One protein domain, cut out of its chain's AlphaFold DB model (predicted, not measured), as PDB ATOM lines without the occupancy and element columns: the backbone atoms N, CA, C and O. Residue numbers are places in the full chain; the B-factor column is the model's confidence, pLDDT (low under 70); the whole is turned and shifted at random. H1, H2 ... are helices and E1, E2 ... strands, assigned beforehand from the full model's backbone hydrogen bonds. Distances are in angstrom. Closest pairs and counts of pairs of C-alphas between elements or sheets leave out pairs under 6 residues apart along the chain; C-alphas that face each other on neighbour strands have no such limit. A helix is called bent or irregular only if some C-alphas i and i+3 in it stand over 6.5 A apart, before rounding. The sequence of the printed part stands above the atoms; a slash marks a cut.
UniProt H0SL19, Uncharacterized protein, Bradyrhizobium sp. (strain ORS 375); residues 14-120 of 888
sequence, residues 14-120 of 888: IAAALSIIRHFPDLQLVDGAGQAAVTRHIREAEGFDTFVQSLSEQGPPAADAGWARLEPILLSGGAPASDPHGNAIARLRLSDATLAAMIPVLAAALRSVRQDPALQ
ATOM      1  N   ILE A  14    -138.184  -8.786  64.456       90.88
ATOM      2  CA  ILE A  14    -137.965  -9.996  65.259       90.88
ATOM      3  C   ILE A  14    -136.569 -10.615  65.071       90.88
ATOM      4  O   ILE A  14    -135.965 -11.080  66.033       90.88
ATOM      5  N   ALA A  15    -136.032 -10.611  63.847       88.19
ATOM      6  CA  ALA A  15    -134.693 -11.114  63.550       88.19
ATOM      7  C   ALA A  15    -133.606 -10.158  64.063       88.19
ATOM      8  O   ALA A  15    -132.575 -10.617  64.559       88.19
ATOM      9  N   ALA A  16    -133.857  -8.845  64.001       89.56
ATOM     10  CA  ALA A  16    -132.984  -7.831  64.585       89.56
ATOM     11  C   ALA A  16    -132.919  -7.975  66.116       89.56
ATOM     12  O   ALA A  16    -131.823  -8.078  66.662       89.56
ATOM     13  N   ALA A  17    -134.068  -8.102  66.793       93.12
ATOM     14  CA  ALA A  17    -134.130  -8.303  68.243       93.12
ATOM     15  C   ALA A  17    -133.337  -9.537  68.693       93.12
ATOM     16  O   ALA A  17    -132.500  -9.444  69.589       93.12
ATOM     17  N   LEU A  18    -133.550 -10.683  68.036       91.56
ATOM     18  CA  LEU A  18    -132.813 -11.915  68.342       91.56
ATOM     19  C   LEU A  18    -131.317 -11.750  68.134       91.56
ATOM     20  O   LEU A  18    -130.531 -12.198  68.963       91.56
ATOM     21  N   SER A  19    -130.925 -11.104  67.036       88.44
ATOM     22  CA  SER A  19    -129.517 -10.903  66.720       88.44
ATOM     23  C   SER A  19    -128.847 -10.009  67.759       88.44
ATOM     24  O   SER A  19    -127.786 -10.378  68.248       88.44
ATOM     25  N   ILE A  20    -129.470  -8.897  68.162       92.00
ATOM     26  CA  ILE A  20    -128.913  -7.982  69.172       92.00
ATOM     27  C   ILE A  20    -128.655  -8.718  70.493       92.00
ATOM     28  O   ILE A  20    -127.545  -8.655  71.016       92.00
ATOM     29  N   ILE A  21    -129.640  -9.471  70.998       93.00
ATOM     30  CA  ILE A  21    -129.492 -10.204  72.266       93.00
ATOM     31  C   ILE A  21    -128.475 -11.351  72.138       93.00
ATOM     32  O   ILE A  21    -127.677 -11.560  73.045       93.00
ATOM     33  N   ARG A  22    -128.444 -12.075  71.009       89.62
ATOM     34  CA  ARG A  22    -127.521 -13.208  70.796       89.62
ATOM     35  C   ARG A  22    -126.050 -12.791  70.686       89.62
ATOM     36  O   ARG A  22    -125.180 -13.592  71.004       89.62
ATOM     37  N   HIS A  23    -125.759 -11.570  70.232       89.19
ATOM     38  CA  HIS A  23    -124.382 -11.052  70.189       89.19
ATOM     39  C   HIS A  23    -123.890 -10.560  71.559       89.19
ATOM     40  O   HIS A  23    -122.746 -10.115  71.675       89.19
ATOM     41  N   PHE A  24    -124.723 -10.643  72.601       91.12
ATOM     42  CA  PHE A  24    -124.265 -10.404  73.960       91.12
ATOM     43  C   PHE A  24    -123.215 -11.458  74.366       91.12
ATOM     44  O   PHE A  24    -123.468 -12.648  74.157       91.12
ATOM     45  N   PRO A  25    -122.086 -11.058  74.986       89.00
ATOM     46  CA  PRO A  25    -120.978 -11.942  75.345       89.00
ATOM     47  C   PRO A  25    -121.351 -13.314  75.923       89.00
ATOM     48  O   PRO A  25    -120.935 -14.341  75.396       89.00
ATOM     49  N   ASP A  26    -122.175 -13.348  76.971       88.12
ATOM     50  CA  ASP A  26    -122.557 -14.583  77.671       88.12
ATOM     51  C   ASP A  26    -123.491 -15.506  76.856       88.12
ATOM     52  O   ASP A  26    -123.723 -16.641  77.259       88.12
ATOM     53  N   LEU A  27    -124.075 -15.027  75.752       90.94
ATOM     54  CA  LEU A  27    -125.078 -15.743  74.945       90.94
ATOM     55  C   LEU A  27    -124.544 -16.168  73.569       90.94
ATOM     56  O   LEU A  27    -125.248 -16.802  72.777       90.94
ATOM     57  N   GLN A  28    -123.299 -15.813  73.276       88.44
ATOM     58  CA  GLN A  28    -122.666 -16.024  71.993       88.44
ATOM     59  C   GLN A  28    -122.080 -17.442  71.921       88.44
ATOM     60  O   GLN A  28    -120.964 -17.672  72.369       88.44
ATOM     61  N   LEU A  29    -122.826 -18.402  71.363       88.25
ATOM     62  CA  LEU A  29    -122.385 -19.800  71.217       88.25
ATOM     63  C   LEU A  29    -122.121 -20.153  69.749       88.25
ATOM     64  O   LEU A  29    -122.905 -19.789  68.870       88.25
ATOM     65  N   VAL A  30    -121.027 -20.864  69.464       85.06
ATOM     66  CA  VAL A  30    -120.652 -21.271  68.095       85.06
ATOM     67  C   VAL A  30    -121.313 -22.587  67.680       85.06
ATOM     68  O   VAL A  30    -121.545 -22.803  66.490       85.06
ATOM     69  N   ASP A  31    -121.655 -23.456  68.629       84.81
ATOM     70  CA  ASP A  31    -122.275 -24.746  68.343       84.81
ATOM     71  C   ASP A  31    -123.780 -24.615  68.035       84.81
ATOM     72  O   ASP A  31    -124.504 -23.800  68.611       84.81
ATOM     73  N   GLY A  32    -124.278 -25.432  67.103       82.62
ATOM     74  CA  GLY A  32    -125.662 -25.317  66.631       82.62
ATOM     75  C   GLY A  32    -126.719 -25.649  67.694       82.62
ATOM     76  O   GLY A  32    -127.807 -25.071  67.676       82.62
ATOM     77  N   ALA A  33    -126.413 -26.552  68.631       84.12
ATOM     78  CA  ALA A  33    -127.351 -26.962  69.675       84.12
ATOM     79  C   ALA A  33    -127.513 -25.862  70.737       84.12
ATOM     80  O   ALA A  33    -128.639 -25.485  71.072       84.12
ATOM     81  N   GLY A  34    -126.398 -25.293  71.194       86.75
ATOM     82  CA  GLY A  34    -126.338 -24.147  72.087       86.75
ATOM     83  C   GLY A  34    -127.012 -22.922  71.480       86.75
ATOM     84  O   GLY A  34    -127.849 -22.302  72.134       86.75
ATOM     85  N   GLN A  35    -126.754 -22.613  70.204       86.88
ATOM     86  CA  GLN A  35    -127.446 -21.518  69.514       86.88
ATOM     87  C   GLN A  35    -128.966 -21.695  69.497       86.88
ATOM     88  O   GLN A  35    -129.700 -20.732  69.740       86.88
ATOM     89  N   ALA A  36    -129.456 -22.904  69.210       88.50
ATOM     90  CA  ALA A  36    -130.887 -23.191  69.203       88.50
ATOM     91  C   ALA A  36    -131.500 -23.039  70.605       88.50
ATOM     92  O   ALA A  36    -132.558 -22.422  70.751       88.50
ATOM     93  N   ALA A  37    -130.809 -23.535  71.634       90.81
ATOM     94  CA  ALA A  37    -131.234 -23.414  73.023       90.81
ATOM     95  C   ALA A  37    -131.270 -21.948  73.487       90.81
ATOM     96  O   ALA A  37    -132.311 -21.483  73.948       90.81
ATOM     97  N   VAL A  38    -130.194 -21.182  73.280       92.06
ATOM     98  CA  VAL A  38    -130.144 -19.745  73.602       92.06
ATOM     99  C   VAL A  38    -131.233 -18.976  72.853       92.06
ATOM    100  O   VAL A  38    -131.937 -18.168  73.450       92.06
ATOM    101  N   THR A  39    -131.445 -19.264  71.565       92.94
ATOM    102  CA  THR A  39    -132.502 -18.616  70.767       92.94
ATOM    103  C   THR A  39    -133.891 -18.853  71.359       92.94
ATOM    104  O   THR A  39    -134.711 -17.933  71.375       92.94
ATOM    105  N   ARG A  40    -134.165 -20.062  71.868       94.50
ATOM    106  CA  ARG A  40    -135.415 -20.373  72.574       94.50
ATOM    107  C   ARG A  40    -135.558 -19.519  73.837       94.50
ATOM    108  O   ARG A  40    -136.566 -18.833  73.969       94.50
ATOM    109  N   HIS A  41    -134.532 -19.472  74.690       95.62
ATOM    110  CA  HIS A  41    -134.555 -18.655  75.911       95.62
ATOM    111  C   HIS A  41    -134.736 -17.158  75.629       95.62
ATOM    112  O   HIS A  41    -135.431 -16.483  76.381       95.62
ATOM    113  N   ILE A  42    -134.155 -16.631  74.546       95.44
ATOM    114  CA  ILE A  42    -134.340 -15.225  74.153       95.44
ATOM    115  C   ILE A  42    -135.790 -14.959  73.730       95.44
ATOM    116  O   ILE A  42    -136.357 -13.946  74.123       95.44
ATOM    117  N   ARG A  43    -136.407 -15.851  72.942       94.81
ATOM    118  CA  ARG A  43    -137.805 -15.687  72.494       94.81
ATOM    119  C   ARG A  43    -138.806 -15.782  73.640       94.81
ATOM    120  O   ARG A  43    -139.832 -15.118  73.601       94.81
ATOM    121  N   GLU A  44    -138.513 -16.626  74.622       95.31
ATOM    122  CA  GLU A  44    -139.349 -16.841  75.807       95.31
ATOM    123  C   GLU A  44    -139.075 -15.813  76.920       95.31
ATOM    124  O   GLU A  44    -139.771 -15.802  77.935       95.31
ATOM    125  N   ALA A  45    -138.073 -14.943  76.748       95.38
ATOM    126  CA  ALA A  45    -137.712 -13.929  77.728       95.38
ATOM    127  C   ALA A  45    -138.818 -12.876  77.891       95.38
ATOM    128  O   ALA A  45    -139.385 -12.362  76.921       95.38
ATOM    129  N   GLU A  46    -139.087 -12.500  79.141       93.56
ATOM    130  CA  GLU A  46    -140.042 -11.442  79.461       93.56
ATOM    131  C   GLU A  46    -139.657 -10.125  78.762       93.56
ATOM    132  O   GLU A  46    -138.511  -9.678  78.819       93.56
ATOM    133  N   GLY A  47    -140.628  -9.505  78.085       92.44
ATOM    134  CA  GLY A  47    -140.441  -8.251  77.351       92.44
ATOM    135  C   GLY A  47    -139.910  -8.398  75.920       92.44
ATOM    136  O   GLY A  47    -139.751  -7.375  75.254       92.44
ATOM    137  N   PHE A  48    -139.657  -9.619  75.423       96.44
ATOM    138  CA  PHE A  48    -139.143  -9.836  74.062       96.44
ATOM    139  C   PHE A  48    -140.048  -9.207  72.988       96.44
ATOM    140  O   PHE A  48    -139.561  -8.451  72.148       96.44
ATOM    141  N   ASP A  49    -141.366  -9.414  73.060       95.62
ATOM    142  CA  ASP A  49    -142.318  -8.816  72.110       95.62
ATOM    143  C   ASP A  49    -142.334  -7.281  72.179       95.62
ATOM    144  O   ASP A  49    -142.366  -6.610  71.145       95.62
ATOM    145  N   THR A  50    -142.226  -6.706  73.382       95.94
ATOM    146  CA  THR A  50    -142.114  -5.251  73.584       95.94
ATOM    147  C   THR A  50    -140.839  -4.700  72.947       95.94
ATOM    148  O   THR A  50    -140.852  -3.628  72.340       95.94
ATOM    149  N   PHE A  51    -139.728  -5.434  73.041       96.81
ATOM    150  CA  PHE A  51    -138.482  -5.051  72.386       96.81
ATOM    151  C   PHE A  51    -138.604  -5.123  70.858       96.81
ATOM    152  O   PHE A  51    -138.218  -4.176  70.176       96.81
ATOM    153  N   VAL A  52    -139.221  -6.179  70.314       96.50
ATOM    154  CA  VAL A  52    -139.517  -6.294  68.874       96.50
ATOM    155  C   VAL A  52    -140.381  -5.127  68.388       96.50
ATOM    156  O   VAL A  52    -140.090  -4.546  67.339       96.50
ATOM    157  N   GLN A  53    -141.410  -4.753  69.153       95.88
ATOM    158  CA  GLN A  53    -142.256  -3.602  68.848       95.88
ATOM    159  C   GLN A  53    -141.445  -2.298  68.830       95.88
ATOM    160  O   GLN A  53    -141.552  -1.542  67.868       95.88
ATOM    161  N   SER A  54    -140.578  -2.072  69.822       96.06
ATOM    162  CA  SER A  54    -139.699  -0.894  69.864       96.06
ATOM    163  C   SER A  54    -138.802  -0.788  68.625       96.06
ATOM    164  O   SER A  54    -138.682   0.287  68.037       96.06
ATOM    165  N   LEU A  55    -138.208  -1.896  68.160       94.88
ATOM    166  CA  LEU A  55    -137.412  -1.888  66.924       94.88
ATOM    167  C   LEU A  55    -138.273  -1.585  65.689       94.88
ATOM    168  O   LEU A  55    -137.826  -0.889  64.777       94.88
ATOM    169  N   SER A  56    -139.508  -2.095  65.659       94.50
ATOM    170  CA  SER A  56    -140.457  -1.819  64.578       94.50
ATOM    171  C   SER A  56    -140.870  -0.346  64.532       94.50
ATOM    172  O   SER A  56    -140.992   0.207  63.442       94.50
ATOM    173  N   GLU A  57    -141.085   0.286  65.688       95.44
ATOM    174  CA  GLU A  57    -141.455   1.704  65.808       95.44
ATOM    175  C   GLU A  57    -140.302   2.639  65.428       95.44
ATOM    176  O   GLU A  57    -140.528   3.682  64.816       95.44
ATOM    177  N   GLN A  58    -139.062   2.254  65.742       94.31
ATOM    178  CA  GLN A  58    -137.869   3.015  65.363       94.31
ATOM    179  C   GLN A  58    -137.577   2.964  63.854       94.31
ATOM    180  O   GLN A  58    -136.973   3.895  63.322       94.31
ATOM    181  N   GLY A  59    -138.009   1.907  63.161       90.62
ATOM    182  CA  GLY A  59    -137.769   1.712  61.730       90.62
ATOM    183  C   GLY A  59    -136.378   1.142  61.402       90.62
ATOM    184  O   GLY A  59    -135.538   0.981  62.292       90.62
ATOM    185  N   PRO A  60    -136.124   0.783  60.128       89.50
ATOM    186  CA  PRO A  60    -134.891   0.118  59.702       89.50
ATOM    187  C   PRO A  60    -133.651   1.013  59.875       89.50
ATOM    188  O   PRO A  60    -133.798   2.236  59.936       89.50
ATOM    189  N   PRO A  61    -132.429   0.445  59.900       90.00
ATOM    190  CA  PRO A  61    -131.215   1.234  60.046       90.00
ATOM    191  C   PRO A  61    -131.034   2.240  58.910       90.00
ATOM    192  O   PRO A  61    -131.203   1.902  57.733       90.00
ATOM    193  N   ALA A  62    -130.653   3.464  59.267       87.38
ATOM    194  CA  ALA A  62    -130.368   4.554  58.341       87.38
ATOM    195  C   ALA A  62    -129.137   5.350  58.808       87.38
ATOM    196  O   ALA A  62    -128.527   5.031  59.825       87.38
ATOM    197  N   ALA A  63    -128.729   6.379  58.064       85.38
ATOM    198  CA  ALA A  63    -127.575   7.200  58.448       85.38
ATOM    199  C   ALA A  63    -127.828   8.008  59.741       85.38
ATOM    200  O   ALA A  63    -126.922   8.191  60.551       85.38
ATOM    201  N   ASP A  64    -129.062   8.471  59.951       85.62
ATOM    202  CA  ASP A  64    -129.447   9.411  61.012       85.62
ATOM    203  C   ASP A  64    -130.651   8.960  61.865       85.62
ATOM    204  O   ASP A  64    -130.973   9.610  62.860       85.62
ATOM    205  N   ALA A  65    -131.283   7.833  61.530       87.56
ATOM    206  CA  ALA A  65    -132.474   7.302  62.195       87.56
ATOM    207  C   ALA A  65    -132.468   5.760  62.231       87.56
ATOM    208  O   ALA A  65    -131.522   5.126  61.761       87.56
ATOM    209  N   GLY A  66    -133.530   5.163  62.778       91.38
ATOM    210  CA  GLY A  66    -133.694   3.711  62.856       91.38
ATOM    211  C   GLY A  66    -133.282   3.110  64.196       91.38
ATOM    212  O   GLY A  66    -132.736   3.785  65.074       91.38
ATOM    213  N   TRP A  67    -133.504   1.802  64.337       92.44
ATOM    214  CA  TRP A  67    -133.055   1.060  65.519       92.44
ATOM    215  C   TRP A  67    -131.523   0.968  65.645       92.44
ATOM    216  O   TRP A  67    -131.004   0.717  66.739       92.44
ATOM    217  N   ALA A  68    -130.796   1.220  64.556       92.44
ATOM    218  CA  ALA A  68    -129.352   1.423  64.521       92.44
ATOM    219  C   ALA A  68    -128.976   2.465  63.457       92.44
ATOM    220  O   ALA A  68    -129.690   2.631  62.472       92.44
ATOM    221  N   ARG A  69    -127.831   3.129  63.635       91.50
ATOM    222  CA  ARG A  69    -127.253   4.059  62.659       91.50
ATOM    223  C   ARG A  69    -126.134   3.399  61.865       91.50
ATOM    224  O   ARG A  69    -125.337   2.650  62.430       91.50
ATOM    225  N   LEU A  70    -126.061   3.711  60.575       89.50
ATOM    226  CA  LEU A  70    -124.972   3.296  59.692       89.50
ATOM    227  C   LEU A  70    -123.803   4.269  59.804       89.50
ATOM    228  O   LEU A  70    -123.892   5.410  59.351       89.50
ATOM    229  N   GLU A  71    -122.695   3.807  60.377       90.19
ATOM    230  CA  GLU A  71    -121.468   4.596  60.504       90.19
ATOM    231  C   GLU A  71    -120.347   3.973  59.655       90.19
ATOM    232  O   GLU A  71    -120.101   2.771  59.768       90.19
ATOM    233  N   PRO A  72    -119.640   4.743  58.805       90.25
ATOM    234  CA  PRO A  72    -118.495   4.225  58.058       90.25
ATOM    235  C   PRO A  72    -117.402   3.690  58.989       90.25
ATOM    236  O   PRO A  72    -117.030   4.354  59.957       90.25
ATOM    237  N   ILE A  73    -116.848   2.519  58.670       91.94
ATOM    238  CA  ILE A  73    -115.684   1.985  59.387       91.94
ATOM    239  C   ILE A  73    -114.427   2.613  58.785       91.94
ATOM    240  O   ILE A  73    -114.170   2.463  57.590       91.94
ATOM    241  N   LEU A  74    -113.647   3.319  59.602       91.19
ATOM    242  CA  LEU A  74    -112.399   3.960  59.187       91.19
ATOM    243  C   LEU A  74    -111.200   3.163  59.709       91.19
ATOM    244  O   LEU A  74    -111.117   2.878  60.901       91.19
ATOM    245  N   LEU A  75    -110.271   2.821  58.816       89.06
ATOM    246  CA  LEU A  75    -109.003   2.174  59.164       89.06
ATOM    247  C   LEU A  75    -108.034   3.188  59.799       89.06
ATOM    248  O   LEU A  75    -108.244   4.397  59.702       89.06
ATOM    249  N   SER A  76    -106.934   2.721  60.393       75.25
ATOM    250  CA  SER A  76    -105.945   3.556  61.103       75.25
ATOM    251  C   SER A  76    -105.343   4.707  60.278       75.25
ATOM    252  O   SER A  76    -104.931   5.719  60.842       75.25
ATOM    253  N   GLY A  77    -105.351   4.608  58.944       73.38
ATOM    254  CA  GLY A  77    -104.957   5.680  58.016       73.38
ATOM    255  C   GLY A  77    -106.079   6.642  57.590       73.38
ATOM    256  O   GLY A  77    -105.861   7.467  56.705       73.38
ATOM    257  N   GLY A  78    -107.286   6.517  58.148       81.94
ATOM    258  CA  GLY A  78    -108.468   7.324  57.811       81.94
ATOM    259  C   GLY A  78    -109.220   6.885  56.547       81.94
ATOM    260  O   GLY A  78    -110.231   7.493  56.195       81.94
ATOM    261  N   ALA A  79    -108.757   5.837  55.862       87.25
ATOM    262  CA  ALA A  79    -109.433   5.280  54.693       87.25
ATOM    263  C   ALA A  79    -110.676   4.462  55.102       87.25
ATOM    264  O   ALA A  79    -110.618   3.743  56.104       87.25
ATOM    265  N   PRO A  80    -111.783   4.521  54.336       88.75
ATOM    266  CA  PRO A  80    -112.955   3.690  54.594       88.75
ATOM    267  C   PRO A  80    -112.652   2.213  54.312       88.75
ATOM    268  O   PRO A  80    -112.044   1.874  53.293       88.75
ATOM    269  N   ALA A  81    -113.098   1.326  55.199       89.50
ATOM    270  CA  ALA A  81    -112.990  -0.111  54.991       89.50
ATOM    271  C   ALA A  81    -113.876  -0.567  53.823       89.50
ATOM    272  O   ALA A  81    -114.970  -0.034  53.613       89.50
ATOM    273  N   SER A  82    -113.403  -1.552  53.060       87.00
ATOM    274  CA  SER A  82    -114.118  -2.100  51.903       87.00
ATOM    275  C   SER A  82    -114.153  -3.627  51.931       87.00
ATOM    276  O   SER A  82    -113.225  -4.259  52.439       87.00
ATOM    277  N   ASP A  83    -115.217  -4.214  51.384       82.25
ATOM    278  CA  ASP A  83    -115.351  -5.662  51.204       82.25
ATOM    279  C   ASP A  83    -114.398  -6.180  50.093       82.25
ATOM    280  O   ASP A  83    -113.791  -5.378  49.370       82.25
ATOM    281  N   PRO A  84    -114.250  -7.508  49.895       78.00
ATOM    282  CA  PRO A  84    -113.422  -8.067  48.815       78.00
ATOM    283  C   PRO A  84    -113.836  -7.648  47.395       78.00
ATOM    284  O   PRO A  84    -113.132  -7.943  46.428       78.00
ATOM    285  N   HIS A  85    -114.982  -6.986  47.252       79.38
ATOM    286  CA  HIS A  85    -115.534  -6.491  46.004       79.38
ATOM    287  C   HIS A  85    -115.370  -4.969  45.824       79.38
ATOM    288  O   HIS A  85    -115.759  -4.443  44.780       79.38
ATOM    289  N   GLY A  86    -114.775  -4.272  46.798       80.12
ATOM    290  CA  GLY A  86    -114.527  -2.831  46.769       80.12
ATOM    291  C   GLY A  86    -115.696  -1.960  47.244       80.12
ATOM    292  O   GLY A  86    -115.641  -0.744  47.061       80.12
ATOM    293  N   ASN A  87    -116.747  -2.535  47.838       83.81
ATOM    294  CA  ASN A  87    -117.857  -1.764  48.404       83.81
ATOM    295  C   ASN A  87    -117.522  -1.305  49.824       83.81
ATOM    296  O   ASN A  87    -116.979  -2.081  50.607       83.81
ATOM    297  N   ALA A  88    -117.903  -0.077  50.178       85.50
ATOM    298  CA  ALA A  88    -117.693   0.451  51.523       85.50
ATOM    299  C   ALA A  88    -118.490  -0.336  52.580       85.50
ATOM    300  O   ALA A  88    -119.671  -0.629  52.385       85.50
ATOM    301  N   ILE A  89    -117.849  -0.624  53.714       88.31
ATOM    302  CA  ILE A  89    -118.460  -1.302  54.863       88.31
ATOM    303  C   ILE A  89    -118.823  -0.260  55.930       88.31
ATOM    304  O   ILE A  89    -118.022   0.615  56.270       88.31
ATOM    305  N   ALA A  90    -120.029  -0.374  56.485       88.88
ATOM    306  CA  ALA A  90    -120.495   0.434  57.606       88.88
ATOM    307  C   ALA A  90    -120.833  -0.456  58.809       88.88
ATOM    308  O   ALA A  90    -121.378  -1.550  58.645       88.88
ATOM    309  N   ARG A  91    -120.542   0.030  60.017       90.94
ATOM    310  CA  ARG A  91    -120.999  -0.587  61.265       90.94
ATOM    311  C   ARG A  91    -122.438  -0.199  61.567       90.94
ATOM    312  O   ARG A  91    -122.866   0.915  61.260       90.94
ATOM    313  N   LEU A  92    -123.160  -1.096  62.234       90.69
ATOM    314  CA  LEU A  92    -124.475  -0.808  62.796       90.69
ATOM    315  C   LEU A  92    -124.331  -0.381  64.252       90.69
ATOM    316  O   LEU A  92    -124.205  -1.208  65.154       90.69
ATOM    317  N   ARG A  93    -124.382   0.922  64.507       92.00
ATOM    318  CA  ARG A  93    -124.388   1.449  65.871       92.00
ATOM    319  C   ARG A  93    -125.808   1.445  66.423       92.00
ATOM    320  O   ARG A  93    -126.641   2.225  65.971       92.00
ATOM    321  N   LEU A  94    -126.082   0.587  67.403       93.81
ATOM    322  CA  LEU A  94    -127.388   0.533  68.070       93.81
ATOM    323  C   LEU A  94    -127.772   1.913  68.629       93.81
ATOM    324  O   LEU A  94    -126.928   2.613  69.190       93.81
ATOM    325  N   SER A  95    -129.033   2.311  68.454       93.88
ATOM    326  CA  SER A  95    -129.540   3.574  69.002       93.88
ATOM    327  C   SER A  95    -129.623   3.512  70.537       93.88
ATOM    328  O   SER A  95    -129.788   2.436  71.118       93.88
ATOM    329  N   ASP A  96    -129.587   4.666  71.211       92.25
ATOM    330  CA  ASP A  96    -129.769   4.723  72.671       92.25
ATOM    331  C   ASP A  96    -131.129   4.143  73.102       92.25
ATOM    332  O   ASP A  96    -131.231   3.482  74.134       92.25
ATOM    333  N   ALA A  97    -132.170   4.336  72.280       93.50
ATOM    334  CA  ALA A  97    -133.498   3.769  72.507       93.50
ATOM    335  C   ALA A  97    -133.493   2.235  72.403       93.50
ATOM    336  O   ALA A  97    -134.085   1.558  73.244       93.50
ATOM    337  N   THR A  98    -132.778   1.675  71.423       95.38
ATOM    338  CA  THR A  98    -132.573   0.229  71.278       95.38
ATOM    339  C   THR A  98    -131.804  -0.348  72.461       95.38
ATOM    340  O   THR A  98    -132.235  -1.350  73.032       95.38
ATOM    341  N   LEU A  99    -130.705   0.294  72.875       93.69
ATOM    342  CA  LEU A  99    -129.911  -0.144  74.027       93.69
ATOM    343  C   LEU A  99    -130.736  -0.126  75.322       93.69
ATOM    344  O   LEU A  99    -130.668  -1.073  76.101       93.69
ATOM    345  N   ALA A 100    -131.557   0.907  75.532       90.94
ATOM    346  CA  ALA A 100    -132.442   0.992  76.691       90.94
ATOM    347  C   ALA A 100    -133.541  -0.088  76.674       90.94
ATOM    348  O   ALA A 100    -133.788  -0.731  77.696       90.94
ATOM    349  N   ALA A 101    -134.180  -0.315  75.521       93.81
ATOM    350  CA  ALA A 101    -135.275  -1.279  75.375       93.81
ATOM    351  C   ALA A 101    -134.819  -2.747  75.487       93.81
ATOM    352  O   ALA A 101    -135.601  -3.608  75.883       93.81
ATOM    353  N   MET A 102    -133.555  -3.030  75.172       93.88
ATOM    354  CA  MET A 102    -132.947  -4.359  75.266       93.88
ATOM    355  C   MET A 102    -132.783  -4.860  76.710       93.88
ATOM    356  O   MET A 102    -132.869  -6.067  76.942       93.88
ATOM    357  N   ILE A 103    -132.495  -3.967  77.667       91.50
ATOM    358  CA  ILE A 103    -132.015  -4.336  79.015       91.50
ATOM    359  C   ILE A 103    -132.917  -5.372  79.716       91.50
ATOM    360  O   ILE A 103    -132.375  -6.383  80.174       91.50
ATOM    361  N   PRO A 104    -134.257  -5.204  79.776       90.12
ATOM    362  CA  PRO A 104    -135.125  -6.163  80.466       90.12
ATOM    363  C   PRO A 104    -135.092  -7.560  79.832       90.12
ATOM    364  O   PRO A 104    -134.976  -8.562  80.539       90.12
ATOM    365  N   VAL A 105    -135.123  -7.620  78.496       93.38
ATOM    366  CA  VAL A 105    -135.110  -8.872  77.726       93.38
ATOM    367  C   VAL A 105    -133.790  -9.603  77.911       93.38
ATOM    368  O   VAL A 105    -133.768 -10.807  78.162       93.38
ATOM    369  N   LEU A 106    -132.681  -8.866  77.843       91.94
ATOM    370  CA  LEU A 106    -131.348  -9.408  78.060       91.94
ATOM    371  C   LEU A 106    -131.206  -9.981  79.479       91.94
ATOM    372  O   LEU A 106    -130.727 -11.100  79.647       91.94
ATOM    373  N   ALA A 107    -131.670  -9.255  80.498       89.00
ATOM    374  CA  ALA A 107    -131.624  -9.713  81.885       89.00
ATOM    375  C   ALA A 107    -132.469 -10.980  82.120       89.00
ATOM    376  O   ALA A 107    -132.048 -11.876  82.861       89.00
ATOM    377  N   ALA A 108    -133.645 -11.074  81.492       91.00
ATOM    378  CA  ALA A 108    -134.502 -12.256  81.546       91.00
ATOM    379  C   ALA A 108    -133.871 -13.457  80.818       91.00
ATOM    380  O   ALA A 108    -133.809 -14.549  81.389       91.00
ATOM    381  N   ALA A 109    -133.323 -13.246  79.616       92.56
ATOM    382  CA  ALA A 109    -132.639 -14.281  78.843       92.56
ATOM    383  C   ALA A 109    -131.419 -14.843  79.592       92.56
ATOM    384  O   ALA A 109    -131.307 -16.058  79.751       92.56
ATOM    385  N   LEU A 110    -130.553 -13.977  80.136       89.69
ATOM    386  CA  LEU A 110    -129.378 -14.387  80.921       89.69
ATOM    387  C   LEU A 110    -129.763 -15.224  82.146       89.69
ATOM    388  O   LEU A 110    -129.113 -16.224  82.449       89.69
ATOM    389  N   ARG A 111    -130.834 -14.836  82.849       88.94
ATOM    390  CA  ARG A 111    -131.329 -15.576  84.017       88.94
ATOM    391  C   ARG A 111    -131.838 -16.961  83.629       88.94
ATOM    392  O   ARG A 111    -131.516 -17.926  84.311       88.94
ATOM    393  N   SER A 112    -132.612 -17.047  82.548       91.25
ATOM    394  CA  SER A 112    -133.185 -18.305  82.065       91.25
ATOM    395  C   SER A 112    -132.100 -19.268  81.571       91.25
ATOM    396  O   SER A 112    -132.087 -20.428  81.969       91.25
ATOM    397  N   VAL A 113    -131.124 -18.769  80.805       91.56
ATOM    398  CA  VAL A 113    -129.978 -19.557  80.320       91.56
ATOM    399  C   VAL A 113    -129.143 -20.119  81.472       91.56
ATOM    400  O   VAL A 113    -128.804 -21.298  81.459       91.56
ATOM    401  N   ARG A 114    -128.864 -19.314  82.509       87.19
ATOM    402  CA  ARG A 114    -128.137 -19.768  83.711       87.19
ATOM    403  C   ARG A 114    -128.898 -20.788  84.559       87.19
ATOM    404  O   ARG A 114    -128.301 -21.404  85.436       87.19
ATOM    405  N   GLN A 115    -130.202 -20.939  84.345       88.00
ATOM    406  CA  GLN A 115    -131.034 -21.926  85.031       88.00
ATOM    407  C   GLN A 115    -131.197 -23.223  84.233       88.00
ATOM    408  O   GLN A 115    -131.704 -24.187  84.801       88.00
ATOM    409  N   ASP A 116    -130.777 -23.271  82.963       92.00
ATOM    410  CA  ASP A 116    -130.828 -24.484  82.142       92.00
ATOM    411  C   ASP A 116    -129.575 -25.352  82.390       92.00
ATOM    412  O   ASP A 116    -128.470 -24.964  81.985       92.00
ATOM    413  N   PRO A 117    -129.708 -26.539  83.021       88.31
ATOM    414  CA  PRO A 117    -128.579 -27.436  83.260       88.31
ATOM    415  C   PRO A 117    -127.955 -27.978  81.970       88.31
ATOM    416  O   PRO A 117    -126.786 -28.350  81.980       88.31
ATOM    417  N   ALA A 118    -128.694 -28.014  80.852       89.19
ATOM    418  CA  ALA A 118    -128.161 -28.456  79.562       89.19
ATOM    419  C   ALA A 118    -127.150 -27.462  78.967       89.19
ATOM    420  O   ALA A 118    -126.377 -27.829  78.087       89.19
ATOM    421  N   LEU A 119    -127.152 -26.214  79.450       88.81
ATOM    422  CA  LEU A 119    -126.210 -25.167  79.053       88.81
ATOM    423  C   LEU A 119    -125.043 -25.006  80.047       88.81
ATOM    424  O   LEU A 119    -124.131 -24.210  79.798       88.81
ATOM    425  N   GLN A 120    -125.032 -25.770  81.147       87.44
ATOM    426  CA  GLN A 120    -123.934 -25.778  82.110       87.44
ATOM    427  C   GLN A 120    -122.674 -26.406  81.502       87.44
ATOM    428  O   GLN A 120    -122.722 -27.472  80.896       87.44
TER     429      GLN A 120
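AT A GLANCE: This is residues 14 to 120 of the 888 residues of an uncharacterized protein of Bradyrhizobium sp. (strain ORS 375) (UniProt H0SL19). Four helices form a loosely packed, mostly crossed group, with a two-stranded hairpin, E1 and E2, at one end. The longest helix, kinked H4, runs beside H3 in the opposite direction and then passes H2, while short H1 packs on H2 and H3; the loop 73 to 89, at the far end of the hairpin, makes one end of the longest axis. The printed part has 107 residues, in the order H1 H2 H3 E1 E2 H4, mostly helix, with an antiparallel sheet E1 - E2. It is loose, with a radius of gyration of the C-alphas of 16.1 A, and spans 47 by 31 by 20 A.

HOW THE PARTS SIT: E1, residues 68 to 72, and E2, residues 90 to 94, form a hairpin at 149 degrees, with N 69 and O 93 at 2.8 A, within hydrogen-bond range. H4, residues 96 to 115, has a kink of 38 degrees near residue 104 and is irregular, C-alphas 101 and 104 being 7.1 A apart. With residues 98 to 105 alone it touches H3, residues 48 to 58, at a shallow tilt of 17 degrees, opposite ways; the closest C-alphas, of Phe 48 and Val 105, are 5.5 A apart. H2, residues 32 to 43, touches H4 with residues 38 to 42 alone, closest at the C-alphas of Ile 42 and Ala 109, 5.1 A. H1, residues 14 to 22, touches H3 at a steep tilt of 65 degrees, closest at the C-alphas of Ile 14 and Val 52, 5.4 A. H1 touches H2 at the C-alphas of Leu 18 and Ile 42, 6.9 A, and is apart from E1 and E2. Every O i to N i+4 pair is within hydrogen-bond range in H1, H2 and H3; in H4, 13 of 16.

IN THESE COORDINATES: H1 begins at C-alpha 14, (-137.965, -9.996, 65.259), and measures 12.2 A. H2 measures 16.6 A, H3 15.6 A, E1 12.9 A and E2 12.5 A. H4 measures 29.4 A and ends at C-alpha 115, (-131.034, -21.926, 85.031).

THE WHOLE: The C-alphas farthest apart, of Gly 77 and Pro 117, are 47.9 A apart. The printed part has no cut, the link E1 to E2 is long, and no printed residue is under 70 in pLDDT.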